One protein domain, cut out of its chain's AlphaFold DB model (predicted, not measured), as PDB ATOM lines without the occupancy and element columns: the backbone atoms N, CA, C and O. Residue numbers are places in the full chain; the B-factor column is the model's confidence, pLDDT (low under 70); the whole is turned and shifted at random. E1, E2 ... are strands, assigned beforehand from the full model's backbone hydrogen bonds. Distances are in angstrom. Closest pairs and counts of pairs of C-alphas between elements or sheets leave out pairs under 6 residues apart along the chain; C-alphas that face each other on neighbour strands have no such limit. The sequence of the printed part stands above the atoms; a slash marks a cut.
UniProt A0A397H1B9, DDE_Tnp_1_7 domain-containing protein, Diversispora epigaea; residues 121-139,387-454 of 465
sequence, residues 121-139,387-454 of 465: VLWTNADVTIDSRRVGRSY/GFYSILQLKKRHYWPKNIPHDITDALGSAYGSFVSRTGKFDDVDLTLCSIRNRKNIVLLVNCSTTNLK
ATOM      1  N   VAL A 121     -53.199 -45.510  37.949       83.94
ATOM      2  CA  VAL A 121     -51.809 -45.088  38.157       83.94
ATOM      3  C   VAL A 121     -51.727 -43.569  38.113       83.94
ATOM      4  O   VAL A 121     -51.989 -42.949  37.082       83.94
ATOM      5  N   LEU A 122     -51.303 -42.972  39.226       86.81
ATOM      6  CA  LEU A 122     -50.962 -41.557  39.291       86.81
ATOM      7  C   LEU A 122     -49.537 -41.359  38.767       86.81
ATOM      8  O   LEU A 122     -48.565 -41.724  39.427       86.81
ATOM      9  N   TRP A 123     -49.431 -40.790  37.567       87.19
ATOM     10  CA  TRP A 123     -48.150 -40.488  36.934       87.19
ATOM     11  C   TRP A 123     -47.663 -39.095  37.313       87.19
ATOM     12  O   TRP A 123     -48.352 -38.103  37.079       87.19
ATOM     13  N   THR A 124     -46.440 -39.012  37.820       85.38
ATOM     14  CA  THR A 124     -45.755 -37.753  38.106       85.38
ATOM     15  C   THR A 124     -44.575 -37.568  37.165       85.38
ATOM     16  O   THR A 124     -43.911 -38.530  36.776       85.38
ATOM     17  N   ASN A 125     -44.315 -36.320  36.770       80.19
ATOM     18  CA  ASN A 125     -43.066 -35.996  36.089       80.19
ATOM     19  C   ASN A 125     -41.913 -36.316  37.037       80.19
ATOM     20  O   ASN A 125     -41.956 -35.949  38.213       80.19
ATOM     21  N   ALA A 126     -40.902 -36.990  36.516       69.12
ATOM     22  CA  ALA A 126     -39.740 -37.363  37.293       69.12
ATOM     23  C   ALA A 126     -38.499 -37.293  36.422       69.12
ATOM     24  O   ALA A 126     -38.523 -37.703  35.254       69.12
ATOM     25  N   ASP A 127     -37.415 -36.816  37.024       64.25
ATOM     26  CA  ASP A 127     -36.087 -37.004  36.472       64.25
ATOM     27  C   ASP A 127     -35.749 -38.493  36.475       64.25
ATOM     28  O   ASP A 127     -36.182 -39.256  37.344       64.25
ATOM     29  N   VAL A 128     -34.967 -38.919  35.490       59.66
ATOM     30  CA  VAL A 128     -34.478 -40.294  35.444       59.66
ATOM     31  C   VAL A 128     -33.537 -40.496  36.633       59.66
ATOM     32  O   VAL A 128     -32.419 -39.981  36.651       59.66
ATOM     33  N   THR A 129     -33.983 -41.243  37.637       54.31
ATOM     34  CA  THR A 129     -33.167 -41.575  38.805       54.31
ATOM     35  C   THR A 129     -32.324 -42.813  38.527       54.31
ATOM     36  O   THR A 129     -32.743 -43.742  37.830       54.31
ATOM     37  N   ILE A 130     -31.100 -42.818  39.058       54.22
ATOM     38  CA  ILE A 130     -30.265 -44.018  39.046       54.22
ATOM     39  C   ILE A 130     -30.857 -44.998  40.054       54.22
ATOM     40  O   ILE A 130     -31.037 -44.639  41.219       54.22
ATOM     41  N   ASP A 131     -31.124 -46.227  39.619       53.47
ATOM     42  CA  ASP A 131     -31.571 -47.284  40.517       53.47
ATOM     43  C   ASP A 131     -30.463 -47.581  41.535       53.47
ATOM     44  O   ASP A 131     -29.405 -48.125  41.197       53.47
ATOM     45  N   SER A 132     -30.679 -47.199  42.795       47.69
ATOM     46  CA  SER A 132     -29.724 -47.458  43.874       47.69
ATOM     47  C   SER A 132     -29.666 -48.933  44.258       47.69
ATOM     48  O   SER A 132     -28.776 -49.313  45.023       47.69
ATOM     49  N   ARG A 133     -30.537 -49.789  43.694       54.44
ATOM     50  CA  ARG A 133     -30.341 -51.243  43.644       54.44
ATOM     51  C   ARG A 133     -29.170 -51.543  42.704       54.44
ATOM     52  O   ARG A 133     -29.307 -52.152  41.645       54.44
ATOM     53  N   ARG A 134     -27.969 -51.106  43.090       45.69
ATOM     54  CA  ARG A 134     -26.723 -51.544  42.474       45.69
ATOM     55  C   ARG A 134     -26.566 -53.033  42.750       45.69
ATOM     56  O   ARG A 134     -26.094 -53.425  43.807       45.69
ATOM     57  N   VAL A 135     -26.956 -53.830  41.761       46.19
ATOM     58  CA  VAL A 135     -26.166 -54.935  41.209       46.19
ATOM     59  C   VAL A 135     -25.439 -55.775  42.272       46.19
ATOM     60  O   VAL A 135     -24.237 -56.011  42.187       46.19
ATOM     61  N   GLY A 136     -26.184 -56.340  43.218       41.53
ATOM     62  CA  GLY A 136     -25.949 -57.748  43.501       41.53
ATOM     63  C   GLY A 136     -26.392 -58.482  42.243       41.53
ATOM     64  O   GLY A 136     -27.570 -58.784  42.101       41.53
ATOM     65  N   ARG A 137     -25.500 -58.647  41.259       49.81
ATOM     66  CA  ARG A 137     -25.768 -59.507  40.101       49.81
ATOM     67  C   ARG A 137     -25.954 -60.909  40.666       49.81
ATOM     68  O   ARG A 137     -24.980 -61.627  40.856       49.81
ATOM     69  N   SER A 138     -27.191 -61.305  40.946       45.94
ATOM     70  CA  SER A 138     -27.509 -62.706  41.238       45.94
ATOM     71  C   SER A 138     -27.210 -63.595  40.022       45.94
ATOM     72  O   SER A 138     -27.219 -64.816  40.123       45.94
ATOM     73  N   TYR A 139     -26.970 -62.983  38.856       54.34
ATOM     74  CA  TYR A 139     -26.804 -63.626  37.565       54.34
ATOM     75  C   TYR A 139     -25.658 -62.987  36.768       54.34
ATOM     76  O   TYR A 139     -25.398 -61.785  36.832       54.34
ATOM     77  N   GLY A 387     -40.066 -61.740  40.073       89.94
ATOM     78  CA  GLY A 387     -38.662 -61.417  40.278       89.94
ATOM     79  C   GLY A 387     -37.885 -61.155  38.990       89.94
ATOM     80  O   GLY A 387     -36.706 -61.504  38.904       89.94
ATOM     81  N   PHE A 388     -38.534 -60.532  38.007       91.69
ATOM     82  CA  PHE A 388     -37.897 -59.991  36.810       91.69
ATOM     83  C   PHE A 388     -37.955 -58.469  36.762       91.69
ATOM     84  O   PHE A 388     -38.940 -57.845  37.155       91.69
ATOM     85  N   TYR A 389     -36.943 -57.877  36.140       91.94
ATOM     86  CA  TYR A 389     -37.105 -56.556  35.552       91.94
ATOM     87  C   TYR A 389     -37.723 -56.673  34.158       91.94
ATOM     88  O   TYR A 389     -37.646 -57.721  33.518       91.94
ATOM     89  N   SER A 390     -38.324 -55.604  33.650       93.94
ATOM     90  CA  SER A 390     -38.886 -55.599  32.304       93.94
ATOM     91  C   SER A 390     -38.760 -54.257  31.606       93.94
ATOM     92  O   SER A 390     -38.893 -53.207  32.232       93.94
ATOM     93  N   ILE A 391     -38.564 -54.318  30.290       94.19
ATOM     94  CA  ILE A 391     -38.624 -53.195  29.361       94.19
ATOM     95  C   ILE A 391     -39.607 -53.567  28.256       94.19
ATOM     96  O   ILE A 391     -39.284 -54.336  27.351       94.19
ATOM     97  N   LEU A 392     -40.819 -53.029  28.348       96.06
ATOM     98  CA  LEU A 392     -41.911 -53.355  27.440       96.06
ATOM     99  C   LEU A 392     -42.222 -52.155  26.556       96.06
ATOM    100  O   LEU A 392     -42.453 -51.048  27.048       96.06
ATOM    101  N   GLN A 393     -42.253 -52.359  25.243       95.25
ATOM    102  CA  GLN A 393     -42.721 -51.316  24.342       95.25
ATOM    103  C   GLN A 393     -44.237 -51.141  24.485       95.25
ATOM    104  O   GLN A 393     -44.979 -52.106  24.605       95.25
ATOM    105  N   LEU A 394     -44.721 -49.904  24.425       94.50
ATOM    106  CA  LEU A 394     -46.145 -49.592  24.363       94.50
ATOM    107  C   LEU A 394     -46.483 -48.937  23.028       94.50
ATOM    108  O   LEU A 394     -45.700 -48.169  22.461       94.50
ATOM    109  N   LYS A 395     -47.688 -49.213  22.529       90.44
ATOM    110  CA  LYS A 395     -48.186 -48.646  21.276       90.44
ATOM    111  C   LYS A 395     -49.592 -48.095  21.462       90.44
ATOM    112  O   LYS A 395     -50.498 -48.821  21.860       90.44
ATOM    113  N   LYS A 396     -49.782 -46.826  21.099       88.69
ATOM    114  CA  LYS A 396     -51.115 -46.227  20.966       88.69
ATOM    115  C   LYS A 396     -51.810 -46.835  19.749       88.69
ATOM    116  O   LYS A 396     -51.262 -46.794  18.644       88.69
ATOM    117  N   ARG A 397     -52.999 -47.401  19.953       84.19
ATOM    118  CA  ARG A 397     -53.922 -47.762  18.866       84.19
ATOM    119  C   ARG A 397     -54.957 -46.646  18.748       84.19
ATOM    120  O   ARG A 397     -54.578 -45.494  18.565       84.19
ATOM    121  N   HIS A 398     -56.240 -46.965  18.900       83.25
ATOM    122  CA  HIS A 398     -57.265 -45.945  19.097       83.25
ATOM    123  C   HIS A 398     -57.083 -45.242  20.455       83.25
ATOM    124  O   HIS A 398     -57.125 -44.017  20.533       83.25
ATOM    125  N   TYR A 399     -56.729 -46.015  21.489       86.12
ATOM    126  CA  TYR A 399     -56.376 -45.534  22.824       86.12
ATOM    127  C   TYR A 399     -54.992 -46.041  23.246       86.12
ATOM    128  O   TYR A 399     -54.411 -46.931  22.614       86.12
ATOM    129  N   TRP A 400     -54.445 -45.438  24.300       89.88
ATOM    130  CA  TRP A 400     -53.304 -46.014  25.006       89.88
ATOM    131  C   TRP A 400     -53.751 -47.225  25.831       89.88
ATOM    132  O   TRP A 400     -54.927 -47.289  26.199       89.88
ATOM    133  N   PRO A 401     -52.840 -48.167  26.142       89.19
ATOM    134  CA  PRO A 401     -53.121 -49.217  27.110       89.19
ATOM    135  C   PRO A 401     -53.643 -48.630  28.424       89.19
ATOM    136  O   PRO A 401     -53.307 -47.502  28.796       89.19
ATOM    137  N   LYS A 402     -54.465 -49.402  29.134       89.06
ATOM    138  CA  LYS A 402     -55.018 -49.004  30.430       89.06
ATOM    139  C   LYS A 402     -53.907 -48.546  31.380       89.06
ATOM    140  O   LYS A 402     -52.818 -49.120  31.383       89.06
ATOM    141  N   ASN A 403     -54.202 -47.523  32.183       91.75
ATOM    142  CA  ASN A 403     -53.274 -46.889  33.125       91.75
ATOM    143  C   ASN A 403     -52.078 -46.155  32.492       91.75
ATOM    144  O   ASN A 403     -51.136 -45.818  33.204       91.75
ATOM    145  N   ILE A 404     -52.098 -45.869  31.186       92.19
ATOM    146  CA  ILE A 404     -51.080 -45.050  30.512       92.19
ATOM    147  C   ILE A 404     -51.655 -43.654  30.227       92.19
ATOM    148  O   ILE A 404     -52.764 -43.551  29.698       92.19
ATOM    149  N   PRO A 405     -50.930 -42.567  30.549       87.19
ATOM    150  CA  PRO A 405     -51.443 -41.217  30.402       87.19
ATOM    151  C   PRO A 405     -51.548 -40.822  28.925       87.19
ATOM    152  O   PRO A 405     -50.666 -41.117  28.112       87.19
ATOM    153  N   HIS A 406     -52.638 -40.137  28.573       85.31
ATOM    154  CA  HIS A 406     -52.998 -39.897  27.175       85.31
ATOM    155  C   HIS A 406     -52.028 -38.988  26.408       85.31
ATOM    156  O   HIS A 406     -51.884 -39.140  25.190       85.31
ATOM    157  N   ASP A 407     -51.352 -38.099  27.131       83.44
ATOM    158  CA  ASP A 407     -50.512 -37.002  26.655       83.44
ATOM    159  C   ASP A 407     -49.011 -37.346  26.605       83.44
ATOM    160  O   ASP A 407     -48.184 -36.493  26.285       83.44
ATOM    161  N   ILE A 408     -48.621 -38.592  26.902       86.75
ATOM    162  CA  ILE A 408     -47.206 -38.976  27.058       86.75
ATOM    163  C   ILE A 408     -46.339 -38.710  25.813       86.75
ATOM    164  O   ILE A 408     -45.140 -38.448  25.909       86.75
ATOM    165  N   THR A 409     -46.926 -38.766  24.619       88.94
ATOM    166  CA  THR A 409     -46.241 -38.409  23.367       88.94
ATOM    167  C   THR A 409     -46.327 -36.931  23.031       88.94
ATOM    168  O   THR A 409     -45.487 -36.441  22.280       88.94
ATOM    169  N   ASP A 410     -47.325 -36.237  23.564       88.56
ATOM    170  CA  ASP A 410     -47.606 -34.832  23.269       88.56
ATOM    171  C   ASP A 410     -46.686 -33.927  24.097       88.56
ATOM    172  O   ASP A 410     -46.278 -32.863  23.642       88.56
ATOM    173  N   ALA A 411     -46.248 -34.419  25.261       86.56
ATOM    174  CA  ALA A 411     -45.221 -33.802  26.093       86.56
ATOM    175  C   ALA A 411     -43.812 -33.795  25.455       86.56
ATOM    176  O   ALA A 411     -42.914 -33.121  25.958       86.56
ATOM    177  N   LEU A 412     -43.577 -34.537  24.362       89.44
ATOM    178  CA  LEU A 412     -42.262 -34.603  23.721       89.44
ATOM    179  C   LEU A 412     -41.908 -33.305  22.994       89.44
ATOM    180  O   LEU A 412     -42.572 -32.925  22.027       89.44
ATOM    181  N   GLY A 413     -40.736 -32.747  23.311       88.69
ATOM    182  CA  GLY A 413     -40.098 -31.719  22.482       88.69
ATOM    183  C   GLY A 413     -39.939 -32.140  21.008       88.69
ATOM    184  O   GLY A 413     -39.951 -33.330  20.664       88.69
ATOM    185  N   SER A 414     -39.794 -31.150  20.124       89.31
ATOM    186  CA  SER A 414     -39.734 -31.342  18.665       89.31
ATOM    187  C   SER A 414     -38.422 -31.962  18.170       89.31
ATOM    188  O   SER A 414     -38.406 -32.598  17.117       89.31
ATOM    189  N   ALA A 415     -37.329 -31.809  18.920       89.56
ATOM    190  CA  ALA A 415     -36.012 -32.306  18.538       89.56
ATOM    191  C   ALA A 415     -35.931 -33.841  18.571       89.56
ATOM    192  O   ALA A 415     -36.430 -34.491  19.491       89.56
ATOM    193  N   TYR A 416     -35.248 -34.432  17.588       87.75
ATOM    194  CA  TYR A 416     -34.920 -35.859  17.602       87.75
ATOM    195  C   TYR A 416     -34.122 -36.211  18.867       87.75
ATOM    196  O   TYR A 416     -33.178 -35.508  19.213       87.75
ATOM    197  N   GLY A 417     -34.472 -37.313  19.533       82.88
ATOM    198  CA  GLY A 417     -33.849 -37.718  20.796       82.88
ATOM    199  C   GLY A 417     -34.405 -37.005  22.031       82.88
ATOM    200  O   GLY A 417     -34.045 -37.388  23.139       82.88
ATOM    201  N   SER A 418     -35.310 -36.031  21.862       86.19
ATOM    202  CA  SER A 418     -36.127 -35.508  22.962       86.19
ATOM    203  C   SER A 418     -36.819 -36.662  23.678       86.19
ATOM    204  O   SER A 418     -37.364 -37.554  23.022       86.19
ATOM    205  N   PHE A 419     -36.805 -36.652  25.005       88.94
ATOM    206  CA  PHE A 419     -37.467 -37.666  25.805       88.94
ATOM    207  C   PHE A 419     -38.210 -37.033  26.976       88.94
ATOM    208  O   PHE A 419     -37.866 -35.946  27.437       88.94
ATOM    209  N   VAL A 420     -39.240 -37.730  27.445       87.25
ATOM    210  CA  VAL A 420     -39.984 -37.399  28.662       87.25
ATOM    211  C   VAL A 420     -40.121 -38.667  29.485       87.25
ATOM    212  O   VAL A 420     -40.420 -39.731  28.938       87.25
ATOM    213  N   SER A 421     -39.914 -38.551  30.793       87.62
ATOM    214  CA  SER A 421     -40.115 -39.626  31.760       87.62
ATOM    215  C   SER A 421     -41.196 -39.271  32.772       87.62
ATOM    216  O   SER A 421     -41.325 -38.125  33.207       87.62
ATOM    217  N   ARG A 422     -41.969 -40.283  33.160       88.56
ATOM    218  CA  ARG A 422     -42.902 -40.223  34.281       88.56
ATOM    219  C   ARG A 422     -42.707 -41.430  35.176       88.56
ATOM    220  O   ARG A 422     -42.424 -42.519  34.684       88.56
ATOM    221  N   THR A 423     -42.907 -41.242  36.468       89.44
ATOM    222  CA  THR A 423     -42.949 -42.332  37.444       89.44
ATOM    223  C   THR A 423     -44.361 -42.510  37.957       89.44
ATOM    224  O   THR A 423     -45.121 -41.548  38.052       89.44
ATOM    225  N   GLY A 424     -44.715 -43.738  38.285       89.88
ATOM    226  CA  GLY A 424     -45.986 -44.076  38.899       89.88
ATOM    227  C   GLY A 424     -45.826 -45.335  39.728       89.88
ATOM    228  O   GLY A 424     -44.823 -46.036  39.618       89.88
ATOM    229  N   LYS A 425     -46.822 -45.633  40.553       90.38
ATOM    230  CA  LYS A 425     -46.850 -46.857  41.349       90.38
ATOM    231  C   LYS A 425     -48.141 -47.611  41.054       90.38
ATOM    232  O   LYS A 425     -49.215 -47.012  41.064       90.38
ATOM    233  N   PHE A 426     -48.036 -48.905  40.772       92.69
ATOM    234  CA  PHE A 426     -49.182 -49.784  40.547       92.69
ATOM    235  C   PHE A 426     -48.973 -51.085  41.303       92.69
ATOM    236  O   PHE A 426     -47.960 -51.746  41.099       92.69
ATOM    237  N   ASP A 427     -49.935 -51.456  42.149       90.75
ATOM    238  CA  ASP A 427     -49.939 -52.762  42.823       90.75
ATOM    239  C   ASP A 427     -48.614 -53.053  43.568       90.75
ATOM    240  O   ASP A 427     -47.995 -54.108  43.431       90.75
ATOM    241  N   ASP A 428     -48.152 -52.026  44.288       88.06
ATOM    242  CA  ASP A 428     -46.879 -51.946  45.011       88.06
ATOM    243  C   ASP A 428     -45.581 -52.028  44.196       88.06
ATOM    244  O   ASP A 428     -44.492 -52.103  44.764       88.06
ATOM    245  N   VAL A 429     -45.675 -51.895  42.874       88.38
ATOM    246  CA  VAL A 429     -44.527 -51.854  41.967       88.38
ATOM    247  C   VAL A 429     -44.289 -50.433  41.468       88.38
ATOM    248  O   VAL A 429     -45.200 -49.793  40.932       88.38
ATOM    249  N   ASP A 430     -43.056 -49.954  41.614       89.44
ATOM    250  CA  ASP A 430     -42.609 -48.701  41.012       89.44
ATOM    251  C   ASP A 430     -42.413 -48.880  39.504       89.44
ATOM    252  O   ASP A 430     -41.728 -49.793  39.038       89.44
ATOM    253  N   LEU A 431     -43.025 -47.986  38.735       91.44
ATOM    254  CA  LEU A 431     -43.023 -47.996  37.282       91.44
ATOM    255  C   LEU A 431     -42.414 -46.707  36.754       91.44
ATOM    256  O   LEU A 431     -42.684 -45.616  37.258       91.44
ATOM    257  N   THR A 432     -41.646 -46.826  35.679       90.75
ATOM    258  CA  THR A 432     -41.193 -45.683  34.888       90.75
ATOM    259  C   THR A 432     -41.722 -45.811  33.467       90.75
ATOM    260  O   THR A 432     -41.631 -46.858  32.828       90.75
ATOM    261  N   LEU A 433     -42.298 -44.728  32.969       91.31
ATOM    262  CA  LEU A 433     -42.783 -44.586  31.610       91.31
ATOM    263  C   LEU A 433     -41.882 -43.589  30.898       91.31
ATOM    264  O   LEU A 433     -41.720 -42.460  31.356       91.31
ATOM    265  N   CYS A 434     -41.303 -43.995  29.777       90.69
ATOM    266  CA  CYS A 434     -40.433 -43.149  28.979       90.69
ATOM    267  C   CYS A 434     -40.984 -43.018  27.565       90.69
ATOM    268  O   CYS A 434     -41.353 -44.003  26.931       90.69
ATOM    269  N   SER A 435     -41.019 -41.793  27.063       90.94
ATOM    270  CA  SER A 435     -41.362 -41.459  25.687       90.94
ATOM    271  C   SER A 435     -40.137 -40.862  25.025       90.94
ATOM    272  O   SER A 435     -39.463 -40.037  25.638       90.94
ATOM    273  N   ILE A 436     -39.837 -41.265  23.791       90.81
ATOM    274  CA  ILE A 436     -38.645 -40.837  23.057       90.81
ATOM    275  C   ILE A 436     -39.037 -40.440  21.634       90.81
ATOM    276  O   ILE A 436     -39.680 -41.200  20.901       90.81
ATOM    277  N   ARG A 437     -38.595 -39.253  21.213       88.88
ATOM    278  CA  ARG A 437     -38.728 -38.749  19.848       88.88
ATOM    279  C   ARG A 437     -37.738 -39.465  18.930       88.88
ATOM    280  O   ARG A 437     -36.527 -39.271  19.012       88.88
ATOM    281  N   ASN A 438     -38.268 -40.249  18.001       87.75
ATOM    282  CA  ASN A 438     -37.538 -40.878  16.897       87.75
ATOM    283  C   ASN A 438     -38.367 -40.699  15.599       87.75
ATOM    284  O   ASN A 438     -39.368 -39.984  15.614       87.75
ATOM    285  N   ARG A 439     -37.999 -41.338  14.474       85.38
ATOM    286  CA  ARG A 439     -38.791 -41.364  13.222       85.38
ATOM    287  C   ARG A 439     -40.266 -41.696  13.478       85.38
ATOM    288  O   ARG A 439     -41.146 -41.172  12.807       85.38
ATOM    289  N   LYS A 440     -40.516 -42.568  14.454       86.19
ATOM    290  CA  LYS A 440     -41.803 -42.743  15.129       86.19
ATOM    291  C   LYS A 440     -41.552 -42.590  16.622       86.19
ATOM    292  O   LYS A 440     -40.534 -43.087  17.098       86.19
ATOM    293  N   ASN A 441     -42.453 -41.926  17.340       90.44
ATOM    294  CA  ASN A 441     -42.347 -41.830  18.795       90.44
ATOM    295  C   ASN A 441     -42.362 -43.240  19.400       90.44
ATOM    296  O   ASN A 441     -43.179 -44.076  19.009       90.44
ATOM    297  N   ILE A 442     -41.443 -43.494  20.325       91.94
ATOM    298  CA  ILE A 442     -41.330 -44.761  21.049       91.94
ATOM    299  C   ILE A 442     -41.793 -44.505  22.473       91.94
ATOM    300  O   ILE A 442     -41.390 -43.511  23.068       91.94
ATOM    301  N   VAL A 443     -42.615 -45.400  23.014       93.75
ATOM    302  CA  VAL A 443     -43.001 -45.385  24.424       93.75
ATOM    303  C   VAL A 443     -42.587 -46.709  25.047       93.75
ATOM    304  O   VAL A 443     -42.868 -47.766  24.484       93.75
ATOM    305  N   LEU A 444     -41.892 -46.641  26.176       94.06
ATOM    306  CA  LEU A 444     -41.382 -47.774  26.935       94.06
ATOM    307  C   LEU A 444     -41.940 -47.716  28.352       94.06
ATOM    308  O   LEU A 444     -41.890 -46.667  28.994       94.06
ATOM    309  N   LEU A 445     -42.430 -48.847  28.838       94.25
ATOM    310  CA  LEU A 445     -42.803 -49.054  30.227       94.25
ATOM    311  C   LEU A 445     -41.791 -49.985  30.881       94.25
ATOM    312  O   LEU A 445     -41.489 -51.055  30.348       94.25
ATOM    313  N   VAL A 446     -41.290 -49.578  32.040       92.12
ATOM    314  CA  VAL A 446     -40.283 -50.324  32.787       92.12
ATOM    315  C   VAL A 446     -40.646 -50.408  34.271       92.12
ATOM    316  O   VAL A 446     -41.313 -49.519  34.798       92.12
ATOM    317  N   ASN A 447     -40.192 -51.464  34.946       89.12
ATOM    318  CA  ASN A 447     -40.284 -51.650  36.409       89.12
ATOM    319  C   ASN A 447     -38.903 -51.519  37.099       89.12
ATOM    320  O   ASN A 447     -38.688 -51.945  38.238       89.12
ATOM    321  N   CYS A 448     -37.934 -50.966  36.370       76.31
ATOM    322  CA  CYS A 448     -36.567 -50.718  36.802       76.31
ATOM    323  C   CYS A 448     -36.172 -49.274  36.475       76.31
ATOM    324  O   CYS A 448     -36.699 -48.685  35.531       76.31
ATOM    325  N   SER A 449     -35.256 -48.691  37.249       66.19
ATOM    326  CA  SER A 449     -34.705 -47.364  36.929       66.19
ATOM    327  C   SER A 449     -33.417 -47.499  36.097       66.19
ATOM    328  O   SER A 449     -32.962 -48.607  35.805       66.19
ATOM    329  N   THR A 450     -32.823 -46.386  35.649       61.66
ATOM    330  CA  THR A 450     -31.589 -46.468  34.845       61.66
ATOM    331  C   THR A 450     -30.399 -46.896  35.704       61.66
ATOM    332  O   THR A 450     -30.288 -46.514  36.867       61.66
ATOM    333  N   THR A 451     -29.455 -47.640  35.131       51.50
ATOM    334  CA  THR A 451     -28.178 -47.967  35.793       51.50
ATOM    335  C   THR A 451     -27.069 -46.965  35.464       51.50
ATOM    336  O   THR A 451     -26.029 -46.962  36.125       51.50
ATOM    337  N   ASN A 452     -27.267 -46.100  34.461       51.69
ATOM    338  CA  ASN A 452     -26.312 -45.061  34.084       51.69
ATOM    339  C   ASN A 452     -27.007 -43.890  33.366       51.69
ATOM    340  O   ASN A 452     -27.720 -44.088  32.384       51.69
ATOM    341  N   LEU A 453     -26.754 -42.662  33.821       53.22
ATOM    342  CA  LEU A 453     -27.112 -41.435  33.109       53.22
ATOM    343  C   LEU A 453     -25.998 -41.100  32.110       53.22
ATOM    344  O   LEU A 453     -25.244 -40.149  32.296       53.22
ATOM    345  N   LYS A 454     -25.851 -41.906  31.052       49.47
ATOM    346  CA  LYS A 454     -25.002 -41.495  29.928       49.47
ATOM    347  C   LYS A 454     -25.775 -40.485  29.090       49.47
ATOM    348  O   LYS A 454     -26.862 -40.781  28.610       49.47
TER     349      LYS A 454
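What this domain is: This is residues 121 to 139 and 387 to 454 of the 465 residues of the protein "DDE_Tnp_1_7 domain-containing protein" of Diversispora epigaea (UniProt A0A397H1B9). With little regular structure, the domain is one twisted antiparallel sheet, ordered E1, E4, E3, E2, with a long loop, residues 395 to 418, running from edge strand E1 to the other edge strand, E2. Residues 124 to 125 pair with E2. The 87 printed residues have no named helix and strands E1 to E4 along the chain, 27 residues, class all strand. The whole is compact, radius of gyration of the C-alphas 13.5 A, spanning 39 by 30 by 22 A.

Where its parts are: From first to last C-alpha, E2, residues 419 to 426, measures 22.4 A; E3, 429 to 436, 22.7 A; E4, 442 to 446, 13.0 A, ending at (-40.283, -50.324, 32.787); E1, 389 to 394, 16.0 A, beginning at (-37.105, -56.556, 35.552).

How they stand to each other: E2, E3 and E4 form a meander, successive antiparallel neighbours; E1, antiparallel to E4, completes a Greek key. Within hydrogen-bond range are N 422 and O 433 in hairpin E2 and E3, 2.8 A, N 434 and O 444 in hairpin E3 and E4, 2.8 A, and N 392 and O 445 between E1 and E4, 2.9 A.

The domain as a whole: Residues 140 to 386 are not printed; C-alphas 139 and 387 are 12.4 A apart. The link E1 to E2 is long. pLDDT is under 70 in residues 126 to 139 and 449 to 454.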